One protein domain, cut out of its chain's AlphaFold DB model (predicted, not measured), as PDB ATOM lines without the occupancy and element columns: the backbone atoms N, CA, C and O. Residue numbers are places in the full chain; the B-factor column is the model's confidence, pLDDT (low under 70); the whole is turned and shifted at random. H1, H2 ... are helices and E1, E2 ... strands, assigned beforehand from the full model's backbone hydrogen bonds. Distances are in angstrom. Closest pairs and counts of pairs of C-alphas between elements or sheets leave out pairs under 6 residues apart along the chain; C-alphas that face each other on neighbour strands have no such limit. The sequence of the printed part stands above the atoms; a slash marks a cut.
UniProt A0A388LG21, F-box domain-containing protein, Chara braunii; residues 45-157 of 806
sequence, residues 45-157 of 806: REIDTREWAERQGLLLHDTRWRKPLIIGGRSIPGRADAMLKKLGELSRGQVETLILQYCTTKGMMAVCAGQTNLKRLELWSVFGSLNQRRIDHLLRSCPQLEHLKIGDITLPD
ATOM      1  N   ARG A  45     -23.213 -49.503  26.322       86.94
ATOM      2  CA  ARG A  45     -23.955 -50.681  26.835       86.94
ATOM      3  C   ARG A  45     -25.385 -50.356  27.281       86.94
ATOM      4  O   ARG A  45     -26.253 -51.219  27.226       86.94
ATOM      5  N   GLU A  46     -25.627 -49.115  27.684       88.69
ATOM      6  CA  GLU A  46     -26.938 -48.593  28.061       88.69
ATOM      7  C   GLU A  46     -27.204 -47.291  27.304       88.69
ATOM      8  O   GLU A  46     -26.419 -46.346  27.401       88.69
ATOM      9  N   ILE A  47     -28.294 -47.236  26.543       88.06
ATOM     10  CA  ILE A  47     -28.761 -46.046  25.827       88.06
ATOM     11  C   ILE A  47     -30.163 -45.739  26.347       88.06
ATOM     12  O   ILE A  47     -31.067 -46.549  26.165       88.06
ATOM     13  N   ASP A  48     -30.339 -44.580  26.977       86.94
ATOM     14  CA  ASP A  48     -31.632 -44.091  27.462       86.94
ATOM     15  C   ASP A  48     -31.840 -42.668  26.943       86.94
ATOM     16  O   ASP A  48     -31.095 -41.757  27.305       86.94
ATOM     17  N   THR A  49     -32.813 -42.486  26.047       81.19
ATOM     18  CA  THR A  49     -33.062 -41.194  25.390       81.19
ATOM     19  C   THR A  49     -34.175 -40.374  26.037       81.19
ATOM     20  O   THR A  49     -34.538 -39.344  25.473       81.19
ATOM     21  N   ARG A  50     -34.731 -40.798  27.182       76.56
ATOM     22  CA  ARG A  50     -35.867 -40.114  27.828       76.56
ATOM     23  C   ARG A  50     -35.501 -38.693  28.247       76.56
ATOM     24  O   ARG A  50     -36.011 -37.738  27.676       76.56
ATOM     25  N   GLU A  51     -34.490 -38.558  29.106       73.94
ATOM     26  CA  GLU A  51     -33.968 -37.258  29.557       73.94
ATOM     27  C   GLU A  51     -33.459 -36.391  28.385       73.94
ATOM     28  O   GLU A  51     -33.531 -35.166  28.420       73.94
ATOM     29  N   TRP A  52     -32.946 -37.007  27.310       77.62
ATOM     30  CA  TRP A  52     -32.581 -36.265  26.099       77.62
ATOM     31  C   TRP A  52     -33.812 -35.637  25.429       77.62
ATOM     32  O   TRP A  52     -33.772 -34.462  25.082       77.62
ATOM     33  N   ALA A  53     -34.902 -36.390  25.276       68.50
ATOM     34  CA  ALA A  53     -36.129 -35.894  24.660       68.50
ATOM     35  C   ALA A  53     -36.852 -34.859  25.546       68.50
ATOM     36  O   ALA A  53     -37.321 -33.842  25.035       68.50
ATOM     37  N   GLU A  54     -36.868 -35.065  26.867       66.12
ATOM     38  CA  GLU A  54     -37.353 -34.094  27.861       66.12
ATOM     39  C   GLU A  54     -36.649 -32.735  27.691       66.12
ATOM     40  O   GLU A  54     -37.304 -31.709  27.500       66.12
ATOM     41  N   ARG A  55     -35.309 -32.737  27.614       65.19
ATOM     42  CA  ARG A  55     -34.471 -31.552  27.340       65.19
ATOM     43  C   ARG A  55     -34.633 -30.962  25.924       65.19
ATOM     44  O   ARG A  55     -33.942 -30.002  25.589       65.19
ATOM     45  N   GLN A  56     -35.491 -31.516  25.064       61.34
ATOM     46  CA  GLN A  56     -35.862 -30.942  23.759       61.34
ATOM     47  C   GLN A  56     -37.312 -30.420  23.736       61.34
ATOM     48  O   GLN A  56     -37.854 -30.182  22.661       61.34
ATOM     49  N   GLY A  57     -37.946 -30.239  24.903       52.16
ATOM     50  CA  GLY A  57     -39.303 -29.690  25.020       52.16
ATOM     51  C   GLY A  57     -40.424 -30.697  24.734       52.16
ATOM     52  O   GLY A  57     -41.581 -30.309  24.593       52.16
ATOM     53  N   LEU A  58     -40.107 -31.995  24.656       51.94
ATOM     54  CA  LEU A  58     -41.052 -33.055  24.291       51.94
ATOM     55  C   LEU A  58     -41.831 -33.639  25.485       51.94
ATOM     56  O   LEU A  58     -41.992 -34.854  25.561       51.94
ATOM     57  N   LEU A  59     -42.336 -32.821  26.417       45.38
ATOM     58  CA  LEU A  59     -43.284 -33.301  27.435       45.38
ATOM     59  C   LEU A  59     -44.375 -32.285  27.803       45.38
ATOM     60  O   LEU A  59     -44.160 -31.360  28.579       45.38
ATOM     61  N   LEU A  60     -45.600 -32.594  27.374       36.16
ATOM     62  CA  LEU A  60     -46.833 -32.236  28.079       36.16
ATOM     63  C   LEU A  60     -47.615 -33.522  28.385       36.16
ATOM     64  O   LEU A  60     -48.543 -33.897  27.669       36.16
ATOM     65  N   HIS A  61     -47.220 -34.218  29.455       34.84
ATOM     66  CA  HIS A  61     -48.007 -35.308  30.043       34.84
ATOM     67  C   HIS A  61     -48.994 -34.755  31.081       34.84
ATOM     68  O   HIS A  61     -48.844 -34.944  32.286       34.84
ATOM     69  N   ASP A  62     -50.025 -34.068  30.594       31.05
ATOM     70  CA  ASP A  62     -51.209 -33.736  31.387       31.05
ATOM     71  C   ASP A  62     -52.228 -34.882  31.285       31.05
ATOM     72  O   ASP A  62     -52.646 -35.258  30.189       31.05
ATOM     73  N   THR A  63     -52.668 -35.416  32.427       31.58
ATOM     74  CA  THR A  63     -53.651 -36.508  32.522       31.58
ATOM     75  C   THR A  63     -55.026 -36.175  31.930       31.58
ATOM     76  O   THR A  63     -55.837 -37.082  31.748       31.58
ATOM     77  N   ARG A  64     -55.298 -34.908  31.586       32.72
ATOM     78  CA  ARG A  64     -56.540 -34.481  30.914       32.72
ATOM     79  C   ARG A  64     -56.483 -34.533  29.382       32.72
ATOM     80  O   ARG A  64     -57.537 -34.601  28.753       32.72
ATOM     81  N   TRP A  65     -55.299 -34.511  28.763       33.34
ATOM     82  CA  TRP A  65     -55.168 -34.354  27.307       33.34
ATOM     83  C   TRP A  65     -54.822 -35.673  26.604       33.34
ATOM     84  O   TRP A  65     -53.787 -36.288  26.838       33.34
ATOM     85  N   ARG A  66     -55.688 -36.104  25.677       32.97
ATOM     86  CA  ARG A  66     -55.581 -37.395  24.960       32.97
ATOM     87  C   ARG A  66     -54.468 -37.464  23.890       32.97
ATOM     88  O   ARG A  66     -54.428 -38.440  23.143       32.97
ATOM     89  N   LYS A  67     -53.596 -36.455  23.776       34.47
ATOM     90  CA  LYS A  67     -52.452 -36.402  22.842       34.47
ATOM     91  C   LYS A  67     -51.311 -35.566  23.450       34.47
ATOM     92  O   LYS A  67     -51.614 -34.525  24.030       34.47
ATOM     93  N   PRO A  68     -50.030 -35.945  23.280       39.09
ATOM     94  CA  PRO A  68     -48.905 -35.083  23.634       39.09
ATOM     95  C   PRO A  68     -48.738 -33.952  22.605       39.09
ATOM     96  O   PRO A  68     -48.775 -34.205  21.398       39.09
ATOM     97  N   LEU A  69     -48.504 -32.720  23.069       38.91
ATOM     98  CA  LEU A  69     -48.032 -31.629  22.208       38.91
ATOM     99  C   LEU A  69     -46.533 -31.800  21.904       38.91
ATOM    100  O   LEU A  69     -45.755 -32.177  22.779       38.91
ATOM    101  N   ILE A  70     -46.136 -31.493  20.666       46.66
ATOM    102  CA  ILE A  70     -44.740 -31.497  20.203       46.66
ATOM    103  C   ILE A  70     -44.365 -30.068  19.818       46.66
ATOM    104  O   ILE A  70     -44.681 -29.607  18.720       46.66
ATOM    105  N   ILE A  71     -43.676 -29.371  20.717       39.59
ATOM    106  CA  ILE A  71     -43.069 -28.068  20.424       39.59
ATOM    107  C   ILE A  71     -41.814 -28.330  19.569       39.59
ATOM    108  O   ILE A  71     -41.026 -29.213  19.896       39.59
ATOM    109  N   GLY A  72     -41.646 -27.630  18.438       41.34
ATOM    110  CA  GLY A  72     -40.506 -27.806  17.511       41.34
ATOM    111  C   GLY A  72     -40.735 -28.726  16.291       41.34
ATOM    112  O   GLY A  72     -39.817 -28.947  15.490       41.34
ATOM    113  N   GLY A  73     -41.957 -29.238  16.107       51.16
ATOM    114  CA  GLY A  73     -42.438 -29.813  14.842       51.16
ATOM    115  C   GLY A  73     -41.665 -31.029  14.300       51.16
ATOM    116  O   GLY A  73     -41.102 -31.841  15.035       51.16
ATOM    117  N   ARG A  74     -41.644 -31.185  12.966       49.88
ATOM    118  CA  ARG A  74     -41.069 -32.364  12.272       49.88
ATOM    119  C   ARG A  74     -39.546 -32.516  12.422       49.88
ATOM    120  O   ARG A  74     -39.001 -33.554  12.046       49.88
ATOM    121  N   SER A  75     -38.857 -31.506  12.953       57.47
ATOM    122  CA  SER A  75     -37.392 -31.459  13.038       57.47
ATOM    123  C   SER A  75     -36.805 -32.432  14.072       57.47
ATOM    124  O   SER A  75     -35.715 -32.974  13.867       57.47
ATOM    125  N   ILE A  76     -37.503 -32.673  15.190       62.25
ATOM    126  CA  ILE A  76     -36.930 -33.389  16.342       62.25
ATOM    127  C   ILE A  76     -36.816 -34.904  16.093       62.25
ATOM    128  O   ILE A  76     -35.726 -35.442  16.311       62.25
ATOM    129  N   PRO A  77     -37.828 -35.612  15.542       63.88
ATOM    130  CA  PRO A  77     -37.690 -37.040  15.246       63.88
ATOM    131  C   PRO A  77     -36.605 -37.335  14.195       63.88
ATOM    132  O   PRO A  77     -35.943 -38.367  14.264       63.88
ATOM    133  N   GLY A  78     -36.358 -36.407  13.258       66.81
ATOM    134  CA  GLY A  78     -35.247 -36.505  12.302       66.81
ATOM    135  C   GLY A  78     -33.869 -36.374  12.966       66.81
ATOM    136  O   GLY A  78     -32.963 -37.156  12.667       66.81
ATOM    137  N   ARG A  79     -33.723 -35.439  13.918       71.19
ATOM    138  CA  ARG A  79     -32.516 -35.301  14.755       71.19
ATOM    139  C   ARG A  79     -32.286 -36.552  15.618       71.19
ATOM    140  O   ARG A  79     -31.164 -37.060  15.663       71.19
ATOM    141  N   ALA A  80     -33.346 -37.094  16.221       74.06
ATOM    142  CA  ALA A  80     -33.302 -38.334  16.996       74.06
ATOM    143  C   ALA A  80     -32.848 -39.534  16.142       74.06
ATOM    144  O   ALA A  80     -31.925 -40.250  16.528       74.06
ATOM    145  N   ASP A  81     -33.427 -39.728  14.952       77.62
ATOM    146  CA  ASP A  81     -33.060 -40.817  14.039       77.62
ATOM    147  C   ASP A  81     -31.576 -40.767  13.621       77.62
ATOM    148  O   ASP A  81     -30.900 -41.802  13.582       77.62
ATOM    149  N   ALA A  82     -31.048 -39.569  13.341       79.25
ATOM    150  CA  ALA A  82     -29.643 -39.369  12.981       79.25
ATOM    151  C   ALA A  82     -28.689 -39.692  14.147       79.25
ATOM    152  O   ALA A  82     -27.672 -40.367  13.948       79.25
ATOM    153  N   MET A  83     -29.039 -39.270  15.368       83.81
ATOM    154  CA  MET A  83     -28.314 -39.627  16.589       83.81
ATOM    155  C   MET A  83     -28.326 -41.146  16.817       83.81
ATOM    156  O   MET A  83     -27.264 -41.752  16.974       83.81
ATOM    157  N   LEU A  84     -29.504 -41.775  16.784       84.56
ATOM    158  CA  LEU A  84     -29.685 -43.208  17.034       84.56
ATOM    159  C   LEU A  84     -28.883 -44.076  16.065       84.56
ATOM    160  O   LEU A  84     -28.182 -44.992  16.503       84.56
ATOM    161  N   LYS A  85     -28.888 -43.742  14.768       85.31
ATOM    162  CA  LYS A  85     -28.037 -44.415  13.778       85.31
ATOM    163  C   LYS A  85     -26.559 -44.384  14.189       85.31
ATOM    164  O   LYS A  85     -25.883 -45.411  14.118       85.31
ATOM    165  N   LYS A  86     -26.047 -43.237  14.652       82.31
ATOM    166  CA  LYS A  86     -24.635 -43.125  15.048       82.31
ATOM    167  C   LYS A  86     -24.309 -43.893  16.327       82.31
ATOM    168  O   LYS A  86     -23.235 -44.484  16.420       82.31
ATOM    169  N   LEU A  87     -25.223 -43.924  17.293       85.06
ATOM    170  CA  LEU A  87     -25.065 -44.732  18.504       85.06
ATOM    171  C   LEU A  87     -25.033 -46.234  18.164       85.06
ATOM    172  O   LEU A  87     -24.225 -46.970  18.731       85.06
ATOM    173  N   GLY A  88     -25.806 -46.675  17.164       83.50
ATOM    174  CA  GLY A  88     -25.679 -48.008  16.559       83.50
ATOM    175  C   GLY A  88     -24.277 -48.269  15.986       83.50
ATOM    176  O   GLY A  88     -23.615 -49.231  16.375       83.50
ATOM    177  N   GLU A  89     -23.770 -47.373  15.134       84.19
ATOM    178  CA  GLU A  89     -22.422 -47.487  14.544       84.19
ATOM    179  C   GLU A  89     -21.287 -47.523  15.594       84.19
ATOM    180  O   GLU A  89     -20.310 -48.261  15.436       84.19
ATOM    181  N   LEU A  90     -21.389 -46.728  16.666       83.62
ATOM    182  CA  LEU A  90     -20.344 -46.595  17.692       83.62
ATOM    183  C   LEU A  90     -20.377 -47.706  18.752       83.62
ATOM    184  O   LEU A  90     -19.319 -48.109  19.240       83.62
ATOM    185  N   SER A  91     -21.559 -48.232  19.075       84.50
ATOM    186  CA  SER A  91     -21.736 -49.327  20.041       84.50
ATOM    187  C   SER A  91     -21.247 -50.688  19.538       84.50
ATOM    188  O   SER A  91     -20.965 -51.563  20.353       84.50
ATOM    189  N   ARG A  92     -21.112 -50.883  18.217       84.00
ATOM    190  CA  ARG A  92     -20.570 -52.108  17.587       84.00
ATOM    191  C   ARG A  92     -21.199 -53.417  18.105       84.00
ATOM    192  O   ARG A  92     -20.488 -54.400  18.315       84.00
ATOM    193  N   GLY A  93     -22.511 -53.429  18.338       82.44
ATOM    194  CA  GLY A  93     -23.233 -54.607  18.834       82.44
ATOM    195  C   GLY A  93     -23.187 -54.820  20.356       82.44
ATOM    196  O   GLY A  93     -23.635 -55.863  20.829       82.44
ATOM    197  N   GLN A  94     -22.624 -53.881  21.131       85.19
ATOM    198  CA  GLN A  94     -22.479 -53.989  22.593       85.19
ATOM    199  C   GLN A  94     -23.620 -53.341  23.399       85.19
ATOM    200  O   GLN A  94     -23.480 -53.212  24.613       85.19
ATOM    201  N   VAL A  95     -24.733 -52.920  22.781       88.38
ATOM    202  CA  VAL A  95     -25.891 -52.411  23.541       88.38
ATOM    203  C   VAL A  95     -26.583 -53.576  24.257       88.38
ATOM    204  O   VAL A  95     -26.976 -54.553  23.623       88.38
ATOM    205  N   GLU A  96     -26.749 -53.458  25.573       90.31
ATOM    206  CA  GLU A  96     -27.451 -54.416  26.439       90.31
ATOM    207  C   GLU A  96     -28.809 -53.864  26.901       90.31
ATOM    208  O   GLU A  96     -29.784 -54.615  26.958       90.31
ATOM    209  N   THR A  97     -28.894 -52.554  27.150       90.19
ATOM    210  CA  THR A  97     -30.131 -51.828  27.479       90.19
ATOM    211  C   THR A  97     -30.363 -50.701  26.476       90.19
ATOM    212  O   THR A  97     -29.487 -49.862  26.265       90.19
ATOM    213  N   LEU A  98     -31.559 -50.657  25.892       89.75
ATOM    214  CA  LEU A  98     -31.996 -49.639  24.942       89.75
ATOM    215  C   LEU A  98     -33.400 -49.149  25.323       89.75
ATOM    216  O   LEU A  98     -34.376 -49.887  25.195       89.75
ATOM    217  N   ILE A  99     -33.495 -47.911  25.798       87.50
ATOM    218  CA  ILE A  99     -34.739 -47.241  26.183       87.50
ATOM    219  C   ILE A  99     -34.922 -46.045  25.250       87.50
ATOM    220  O   ILE A  99     -34.125 -45.105  25.259       87.50
ATOM    221  N   LEU A 100     -35.960 -46.108  24.416       83.38
ATOM    222  CA  LEU A 100     -36.256 -45.111  23.395       83.38
ATOM    223  C   LEU A 100     -37.599 -44.440  23.664       83.38
ATOM    224  O   LEU A 100     -38.610 -45.116  23.863       83.38
ATOM    225  N   GLN A 101     -37.601 -43.111  23.587       76.12
ATOM    226  CA  GLN A 101     -38.799 -42.278  23.647       76.12
ATOM    227  C   GLN A 101     -38.795 -41.277  22.480       76.12
ATOM    228  O   GLN A 101     -37.737 -40.752  22.132       76.12
ATOM    229  N   TYR A 102     -39.956 -41.049  21.857       69.38
ATOM    230  CA  TYR A 102     -40.172 -40.065  20.775       69.38
ATOM    231  C   TYR A 102     -39.269 -40.212  19.524       69.38
ATOM    232  O   TYR A 102     -39.062 -39.259  18.768       69.38
ATOM    233  N   CYS A 103     -38.748 -41.412  19.254       71.38
ATOM    234  CA  CYS A 103     -38.001 -41.726  18.028       71.38
ATOM    235  C   CYS A 103     -38.930 -42.174  16.885       71.38
ATOM    236  O   CYS A 103     -40.066 -42.588  17.132       71.38
ATOM    237  N   THR A 104     -38.465 -42.161  15.627       77.31
ATOM    238  CA  THR A 104     -39.222 -42.831  14.554       77.31
ATOM    239  C   THR A 104     -38.854 -44.308  14.446       77.31
ATOM    240  O   THR A 104     -37.763 -44.759  14.808       77.31
ATOM    241  N   THR A 105     -39.753 -45.072  13.828       74.94
ATOM    242  CA  THR A 105     -39.482 -46.457  13.410       74.94
ATOM    243  C   THR A 105     -38.227 -46.630  12.542       74.94
ATOM    244  O   THR A 105     -37.696 -47.736  12.493       74.94
ATOM    245  N   LYS A 106     -37.710 -45.588  11.869       78.50
ATOM    246  CA  LYS A 106     -36.445 -45.666  11.115       78.50
ATOM    247  C   LYS A 106     -35.229 -45.611  12.044       78.50
ATOM    248  O   LYS A 106     -34.380 -46.497  11.950       78.50
ATOM    249  N   GLY A 107     -35.155 -44.631  12.948       78.50
ATOM    250  CA  GLY A 107     -34.066 -44.509  13.925       78.50
ATOM    251  C   GLY A 107     -33.986 -45.710  14.858       78.50
ATOM    252  O   GLY A 107     -32.905 -46.260  15.055       78.50
ATOM    253  N   MET A 108     -35.141 -46.186  15.334       83.56
ATOM    254  CA  MET A 108     -35.265 -47.414  16.124       83.56
ATOM    255  C   MET A 108     -34.641 -48.628  15.410       83.56
ATOM    256  O   MET A 108     -33.790 -49.313  15.974       83.56
ATOM    257  N   MET A 109     -35.006 -48.886  14.146       82.75
ATOM    258  CA  MET A 109     -34.417 -50.000  13.387       82.75
ATOM    259  C   MET A 109     -32.917 -49.800  13.117       82.75
ATOM    260  O   MET A 109     -32.182 -50.783  13.067       82.75
ATOM    261  N   ALA A 110     -32.453 -48.554  12.964       82.31
ATOM    262  CA  ALA A 110     -31.046 -48.242  12.717       82.31
ATOM    263  C   ALA A 110     -30.144 -48.467  13.944       82.31
ATOM    264  O   ALA A 110     -29.013 -48.917  13.771       82.31
ATOM    265  N   VAL A 111     -30.621 -48.199  15.168       83.88
ATOM    266  CA  VAL A 111     -29.849 -48.473  16.398       83.88
ATOM    267  C   VAL A 111     -29.873 -49.957  16.783       83.88
ATOM    268  O   VAL A 111     -28.846 -50.478  17.217       83.88
ATOM    269  N   CYS A 112     -30.996 -50.658  16.566       82.31
ATOM    270  CA  CYS A 112     -31.136 -52.095  16.849       82.31
ATOM    271  C   CYS A 112     -30.371 -53.003  15.865       82.31
ATOM    272  O   CYS A 112     -30.137 -54.176  16.165       82.31
ATOM    273  N   ALA A 113     -29.986 -52.495  14.691       82.12
ATOM    274  CA  ALA A 113     -29.268 -53.267  13.681       82.12
ATOM    275  C   ALA A 113     -27.916 -53.780  14.219       82.12
ATOM    276  O   ALA A 113     -27.000 -53.006  14.490       82.12
ATOM    277  N   GLY A 114     -27.788 -55.104  14.357       75.69
ATOM    278  CA  GLY A 114     -26.565 -55.764  14.832       75.69
ATOM    279  C   GLY A 114     -26.386 -55.843  16.357       75.69
ATOM    280  O   GLY A 114     -25.325 -56.276  16.802       75.69
ATOM    281  N   GLN A 115     -27.387 -55.470  17.166       81.75
ATOM    282  CA  GLN A 115     -27.307 -55.509  18.638       81.75
ATOM    283  C   GLN A 115     -27.595 -56.908  19.212       81.75
ATOM    284  O   GLN A 115     -28.600 -57.144  19.881       81.75
ATOM    285  N   THR A 116     -26.689 -57.857  18.968       81.94
ATOM    286  CA  THR A 116     -26.864 -59.270  19.362       81.94
ATOM    287  C   THR A 116     -26.888 -59.516  20.873       81.94
ATOM    288  O   THR A 116     -27.422 -60.537  21.310       81.94
ATOM    289  N   ASN A 117     -26.343 -58.589  21.669       85.69
ATOM    290  CA  ASN A 117     -26.282 -58.657  23.133       85.69
ATOM    291  C   ASN A 117     -27.450 -57.931  23.834       85.69
ATOM    292  O   ASN A 117     -27.431 -57.789  25.058       85.69
ATOM    293  N   LEU A 118     -28.457 -57.455  23.088       87.06
ATOM    294  CA  LEU A 118     -29.550 -56.665  23.654       87.06
ATOM    295  C   LEU A 118     -30.434 -57.510  24.586       87.06
ATOM    296  O   LEU A 118     -31.079 -58.465  24.151       87.06
ATOM    297  N   LYS A 119     -30.480 -57.116  25.863       90.00
ATOM    298  CA  LYS A 119     -31.226 -57.763  26.953       90.00
ATOM    299  C   LYS A 119     -32.501 -57.014  27.321       90.00
ATOM    300  O   LYS A 119     -33.488 -57.659  27.659       90.00
ATOM    301  N   ARG A 120     -32.496 -55.679  27.262       89.81
ATOM    302  CA  ARG A 120     -33.650 -54.830  27.585       89.81
ATOM    303  C   ARG A 120     -33.943 -53.861  26.452       89.81
ATOM    304  O   ARG A 120     -33.091 -53.048  26.109       89.81
ATOM    305  N   LEU A 121     -35.159 -53.936  25.920       88.62
ATOM    306  CA  LEU A 121     -35.694 -52.990  24.949       88.62
ATOM    307  C   LEU A 121     -36.981 -52.368  25.487       88.62
ATOM    308  O   LEU A 121     -37.955 -53.079  25.742       88.62
ATOM    309  N   GLU A 122     -36.999 -51.045  25.604       85.00
ATOM    310  CA  GLU A 122     -38.216 -50.283  25.876       85.00
ATOM    311  C   GLU A 122     -38.472 -49.259  24.775       85.00
ATOM    312  O   GLU A 122     -37.586 -48.490  24.401       85.00
ATOM    313  N   LEU A 123     -39.705 -49.254  24.277       79.75
ATOM    314  CA  LEU A 123     -40.191 -48.376  23.223       79.75
ATOM    315  C   LEU A 123     -41.391 -47.587  23.748       79.75
ATOM    316  O   LEU A 123     -42.409 -48.179  24.112       79.75
ATOM    317  N   TRP A 124     -41.277 -46.263  23.770       72.88
ATOM    318  CA  TRP A 124     -42.299 -45.344  24.269       72.88
ATOM    319  C   TRP A 124     -42.599 -44.271  23.208       72.88
ATOM    320  O   TRP A 124     -41.682 -43.607  22.728       72.88
ATOM    321  N   SER A 125     -43.869 -44.090  22.826       65.75
ATOM    322  CA  SER A 125     -44.297 -43.058  21.858       65.75
ATOM    323  C   SER A 125     -43.482 -43.064  20.554       65.75
ATOM    324  O   SER A 125     -42.926 -42.047  20.140       65.75
ATOM    325  N   VAL A 126     -43.366 -44.239  19.925       66.94
ATOM    326  CA  VAL A 126     -42.609 -44.408  18.673       66.94
ATOM    327  C   VAL A 126     -43.441 -43.927  17.485       66.94
ATOM    328  O   VAL A 126     -44.572 -44.370  17.285       66.94
ATOM    329  N   PHE A 127     -42.865 -43.056  16.657       63.31
ATOM    330  CA  PHE A 127     -43.558 -42.466  15.514       63.31
ATOM    331  C   PHE A 127     -43.506 -43.349  14.256       63.31
ATOM    332  O   PHE A 127     -42.437 -43.704  13.736       63.31
ATOM    333  N   GLY A 128     -44.690 -43.624  13.701       63.34
ATOM    334  CA  GLY A 128     -44.883 -44.342  12.438       63.34
ATOM    335  C   GLY A 128     -45.150 -45.844  12.594       63.34
ATOM    336  O   GLY A 128     -45.034 -46.415  13.671       63.34
ATOM    337  N   SER A 129     -45.533 -46.499  11.494       59.59
ATOM    338  CA  SER A 129     -46.069 -47.867  11.554       59.59
ATOM    339  C   SER A 129     -45.009 -48.945  11.834       59.59
ATOM    340  O   SER A 129     -43.982 -49.053  11.148       59.59
ATOM    341  N   LEU A 130     -45.300 -49.788  12.829       61.91
ATOM    342  CA  LEU A 130     -44.549 -50.990  13.195       61.91
ATOM    343  C   LEU A 130     -45.191 -52.243  12.577       61.91
ATOM    344  O   LEU A 130     -45.711 -53.111  13.269       61.91
ATOM    345  N   ASN A 131     -45.147 -52.362  11.246       62.12
ATOM    346  CA  ASN A 131     -45.599 -53.575  10.555       62.12
ATOM    347  C   ASN A 131     -44.787 -54.806  11.008       62.12
ATOM    348  O   ASN A 131     -43.560 -54.718  11.125       62.12
ATOM    349  N   GLN A 132     -45.440 -55.971  11.116       64.69
ATOM    350  CA  GLN A 132     -44.849 -57.257  11.526       64.69
ATOM    351  C   GLN A 132     -43.429 -57.502  10.975       64.69
ATOM    352  O   GLN A 132     -42.529 -57.816  11.744       64.69
ATOM    353  N   ARG A 133     -43.186 -57.300   9.666       69.69
ATOM    354  CA  ARG A 133     -41.868 -57.519   9.023       69.69
ATOM    355  C   ARG A 133     -40.713 -56.738   9.675       69.69
ATOM    356  O   ARG A 133     -39.583 -57.216   9.650       69.69
ATOM    357  N   ARG A 134     -40.974 -55.553  10.241       71.12
ATOM    358  CA  ARG A 134     -39.973 -54.736  10.952       71.12
ATOM    359  C   ARG A 134     -39.675 -55.314  12.330       71.12
ATOM    360  O   ARG A 134     -38.508 -55.497  12.663       71.12
ATOM    361  N   ILE A 135     -40.720 -55.675  13.075       73.06
ATOM    362  CA  ILE A 135     -40.597 -56.334  14.381       73.06
ATOM    363  C   ILE A 135     -39.854 -57.671  14.215       73.06
ATOM    364  O   ILE A 135     -38.898 -57.944  14.930       73.06
ATOM    365  N   ASP A 136     -40.197 -58.456  13.191       72.44
ATOM    366  CA  ASP A 136     -39.538 -59.725  12.870       72.44
ATOM    367  C   ASP A 136     -38.035 -59.558  12.567       72.44
ATOM    368  O   ASP A 136     -37.232 -60.411  12.939       72.44
ATOM    369  N   HIS A 137     -37.633 -58.453  11.927       76.62
ATOM    370  CA  HIS A 137     -36.228 -58.129  11.648       76.62
ATOM    371  C   HIS A 137     -35.471 -57.630  12.896       76.62
ATOM    372  O   HIS A 137     -34.320 -58.013  13.117       76.62
ATOM    373  N   LEU A 138     -36.133 -56.843  13.749       78.25
ATOM    374  CA  LEU A 138     -35.604 -56.400  15.042       78.25
ATOM    375  C   LEU A 138     -35.366 -57.593  15.979       78.25
ATOM    376  O   LEU A 138     -34.264 -57.751  16.500       78.25
ATOM    377  N   LEU A 139     -36.349 -58.483  16.131       77.56
ATOM    378  CA  LEU A 139     -36.251 -59.655  17.009       77.56
ATOM    379  C   LEU A 139     -35.213 -60.672  16.511       77.56
ATOM    380  O   LEU A 139     -34.498 -61.261  17.315       77.56
ATOM    381  N   ARG A 140     -35.047 -60.831  15.187       79.56
ATOM    382  CA  ARG A 140     -33.927 -61.604  14.603       79.56
ATOM    383  C   ARG A 140     -32.550 -61.037  14.957       79.56
ATOM    384  O   ARG A 140     -31.583 -61.791  14.938       79.56
ATOM    385  N   SER A 141     -32.456 -59.741  15.252       77.50
ATOM    386  CA  SER A 141     -31.200 -59.087  15.638       77.50
ATOM    387  C   SER A 141     -30.896 -59.222  17.138       77.50
ATOM    388  O   SER A 141     -29.736 -59.100  17.516       77.50
ATOM    389  N   CYS A 142     -31.907 -59.503  17.974       79.88
ATOM    390  CA  CYS A 142     -31.842 -59.398  19.439       79.88
ATOM    391  C   CYS A 142     -32.251 -60.714  20.156       79.88
ATOM    392  O   CYS A 142     -33.244 -60.736  20.885       79.88
ATOM    393  N   PRO A 143     -31.528 -61.839  19.973       78.50
ATOM    394  CA  PRO A 143     -31.926 -63.148  20.517       78.50
ATOM    395  C   PRO A 143     -31.727 -63.298  22.039       78.50
ATOM    396  O   PRO A 143     -32.234 -64.247  22.637       78.50
ATOM    397  N   GLN A 144     -30.984 -62.389  22.683       83.50
ATOM    398  CA  GLN A 144     -30.723 -62.405  24.132       83.50
ATOM    399  C   GLN A 144     -31.738 -61.591  24.955       83.50
ATOM    400  O   GLN A 144     -31.492 -61.319  26.128       83.50
ATOM    401  N   LEU A 145     -32.870 -61.203  24.362       85.56
ATOM    402  CA  LEU A 145     -33.829 -60.298  24.988       85.56
ATOM    403  C   LEU A 145     -34.513 -60.937  26.212       85.56
ATOM    404  O   LEU A 145     -35.261 -61.907  26.089       85.56
ATOM    405  N   GLU A 146     -34.259 -60.362  27.386       89.19
ATOM    406  CA  GLU A 146     -34.841 -60.739  28.682       89.19
ATOM    407  C   GLU A 146     -36.035 -59.836  29.048       89.19
ATOM    408  O   GLU A 146     -36.954 -60.270  29.743       89.19
ATOM    409  N   HIS A 147     -36.051 -58.596  28.553       87.00
ATOM    410  CA  HIS A 147     -37.059 -57.582  28.858       87.00
ATOM    411  C   HIS A 147     -37.522 -56.858  27.585       87.00
ATOM    412  O   HIS A 147     -36.708 -56.238  26.896       87.00
ATOM    413  N   LEU A 148     -38.828 -56.883  27.303       86.38
ATOM    414  CA  LEU A 148     -39.450 -56.157  26.193       86.38
ATOM    415  C   LEU A 148     -40.652 -55.335  26.671       86.38
ATOM    416  O   LEU A 148     -41.611 -55.880  27.223       86.38
ATOM    417  N   LYS A 149     -40.628 -54.029  26.396       80.88
ATOM    418  CA  LYS A 149     -41.767 -53.126  26.579       80.88
ATOM    419  C   LYS A 149     -42.056 -52.351  25.301       80.88
ATOM    420  O   LYS A 149     -41.177 -51.670  24.779       80.88
ATOM    421  N   ILE A 150     -43.297 -52.431  24.832       75.88
ATOM    422  CA  ILE A 150     -43.817 -51.650  23.708       75.88
ATOM    423  C   ILE A 150     -45.047 -50.889  24.211       75.88
ATOM    424  O   ILE A 150     -46.118 -51.469  24.389       75.88
ATOM    425  N   GLY A 151     -44.843 -49.605  24.510       64.50
ATOM    426  CA  GLY A 151     -45.899 -48.651  24.836       64.50
ATOM    427  C   GLY A 151     -46.550 -48.053  23.587       64.50
ATOM    428  O   GLY A 151     -46.270 -48.473  22.466       64.50
ATOM    429  N   ASP A 152     -47.409 -47.055  23.803       56.19
ATOM    430  CA  ASP A 152     -48.295 -46.488  22.779       56.19
ATOM    431  C   ASP A 152     -47.560 -46.062  21.488       56.19
ATOM    432  O   ASP A 152     -46.560 -45.335  21.523       56.19
ATOM    433  N   ILE A 153     -48.058 -46.536  20.343       54.81
ATOM    434  CA  ILE A 153     -47.471 -46.331  19.012       54.81
ATOM    435  C   ILE A 153     -48.283 -45.240  18.317       54.81
ATOM    436  O   ILE A 153     -49.236 -45.505  17.581       54.81
ATOM    437  N   THR A 154     -47.911 -43.988  18.569       44.56
ATOM    438  CA  THR A 154     -48.633 -42.813  18.071       44.56
ATOM    439  C   THR A 154     -48.684 -42.779  16.539       44.56
ATOM    440  O   THR A 154     -47.647 -42.708  15.866       44.56
ATOM    441  N   LEU A 155     -49.903 -42.791  15.988       39.19
ATOM    442  CA  LEU A 155     -50.150 -42.693  14.548       39.19
ATOM    443  C   LEU A 155     -49.658 -41.346  13.969       39.19
ATOM    444  O   LEU A 155     -49.716 -40.324  14.662       39.19
ATOM    445  N   PRO A 156     -49.203 -41.307  12.697       35.44
ATOM    446  CA  PRO A 156     -48.653 -40.093  12.080       35.44
ATOM    447  C   PRO A 156     -49.617 -38.903  11.999       35.44
ATOM    448  O   PRO A 156     -49.164 -37.760  11.973       35.44
ATOM    449  N   ASP A 157     -50.929 -39.140  11.951       33.59
ATOM    450  CA  ASP A 157     -51.929 -38.091  11.712       33.59
ATOM    451  C   ASP A 157     -52.076 -37.085  12.868       33.59
ATOM    452  O   ASP A 157     -52.659 -36.018  12.686       33.59
TER     453      ASP A 157
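What this domain is: This is residues 45 to 157 of the 806 residues of the protein "F-box domain-containing protein" of Chara braunii (UniProt A0A388LG21). The chain is wound in stacked turns, a short solenoid in which four parallel strands, side by side, make a wall, and the helices H2, H3 and H4 make a row on the return side. H2 and H3 pack on one face of the wall, H4 packs on H3 but is not on the sheet, and short H1 follows E1 and only grazes the sheet. Residues 55 to 74, a long loop with no named element, lie between H1 and H2 at one end of the longest axis. The printed part has 113 residues with four named helices and four named strands, in the order E1 H1 H2 E2 H3 E3 H4 E4; the sheet runs E1 E2 E3 E4, parallel throughout, and the class is mixed, helices and strands. The whole is compact, with a radius of gyration of the C-alphas of 13.8 A and spans of 39 by 26 by 21 A.

How they stand to each other: The edge strand E1, residues 46 to 48, is parallel to its neighbour E2, residues 97 to 101, at 11 degrees; N 47 and O 97 are within hydrogen-bond range at 2.9 A, N 99 and O 47 at 2.8 A. H1, residues 50 to 54, only grazes the sheet; its closest C-alphas to E2 are those of Arg 50 and Gln 101, 5.5 A apart. H2, residues 75 to 91, is apart from H1; it is on the sheet and near E1, with 5 pairs of C-alphas within 10 A. E2 is parallel to E3, residues 120 to 124, at 2 degrees, with N 98 and O 120 at 2.8 A and N 122 and O 98 at 2.9 A. H3, residues 105 to 112, touches H2, the closest C-alphas being those of Asp 81 and Gly 107, 3.8 A apart; they run the same way at a shallow tilt of 17 degrees. H3 is over E2 at a height over the sheet of 10.1 A and runs along the strands, at 15 degrees to E2 on the local plane. H2 and H3 form two layers with the sheet, helices on one face of it. H4, residues 132 to 141, touches H3, closest at the C-alphas of Cys 112 and Leu 138, 6.5 A apart; they run the same way at a shallow tilt of 15 degrees. H4 is not on the sheet and is apart from H2. The other edge strand, E4, residues 147 to 150, is parallel to E3 at 13 degrees, with N 121 and O 147 at 2.9 A. Three strand-helix-strand units, each two parallel neighbour strands with one or more helices between, follow one another: E1, H1 H2, E2; E2, H3, E3; and E3, H4, E4; each crossover is right-handed. In H1, H2, H3 and H4 every O i to N i+4 pair is within hydrogen-bond range.

Where its parts are: E1 begins with C-alpha 46 at (-26.938, -48.593, 28.061) and is 6.5 A long from first to last C-alpha; H1 is 6.2 A long. H2 measures 24.8 A, from C-alpha 75 at (-37.392, -31.459, 13.038) to C-alpha 91. E2 is 13.5 A long, H3 10.6 A, E3 13.3 A and H4 14.4 A. E4, 10.4 A long, ends with C-alpha 150 at (-43.817, -51.650, 23.708).

The domain as a whole: The two C-alphas farthest apart are those of Arg 64 and Arg 92, 42.2 A. The printed part, residues 45 to 157, has no cut. The link from H1 to H2, 20 residues, is long; those from H3 to E3 and from E3 to H4 are short, and the others are tight. The mean pLDDT of the printed part is 70.2; residues 53 to 78, residue 102, residues 125 to 133 and residues 151 to 157 are under 70, low confidence in this predicted model.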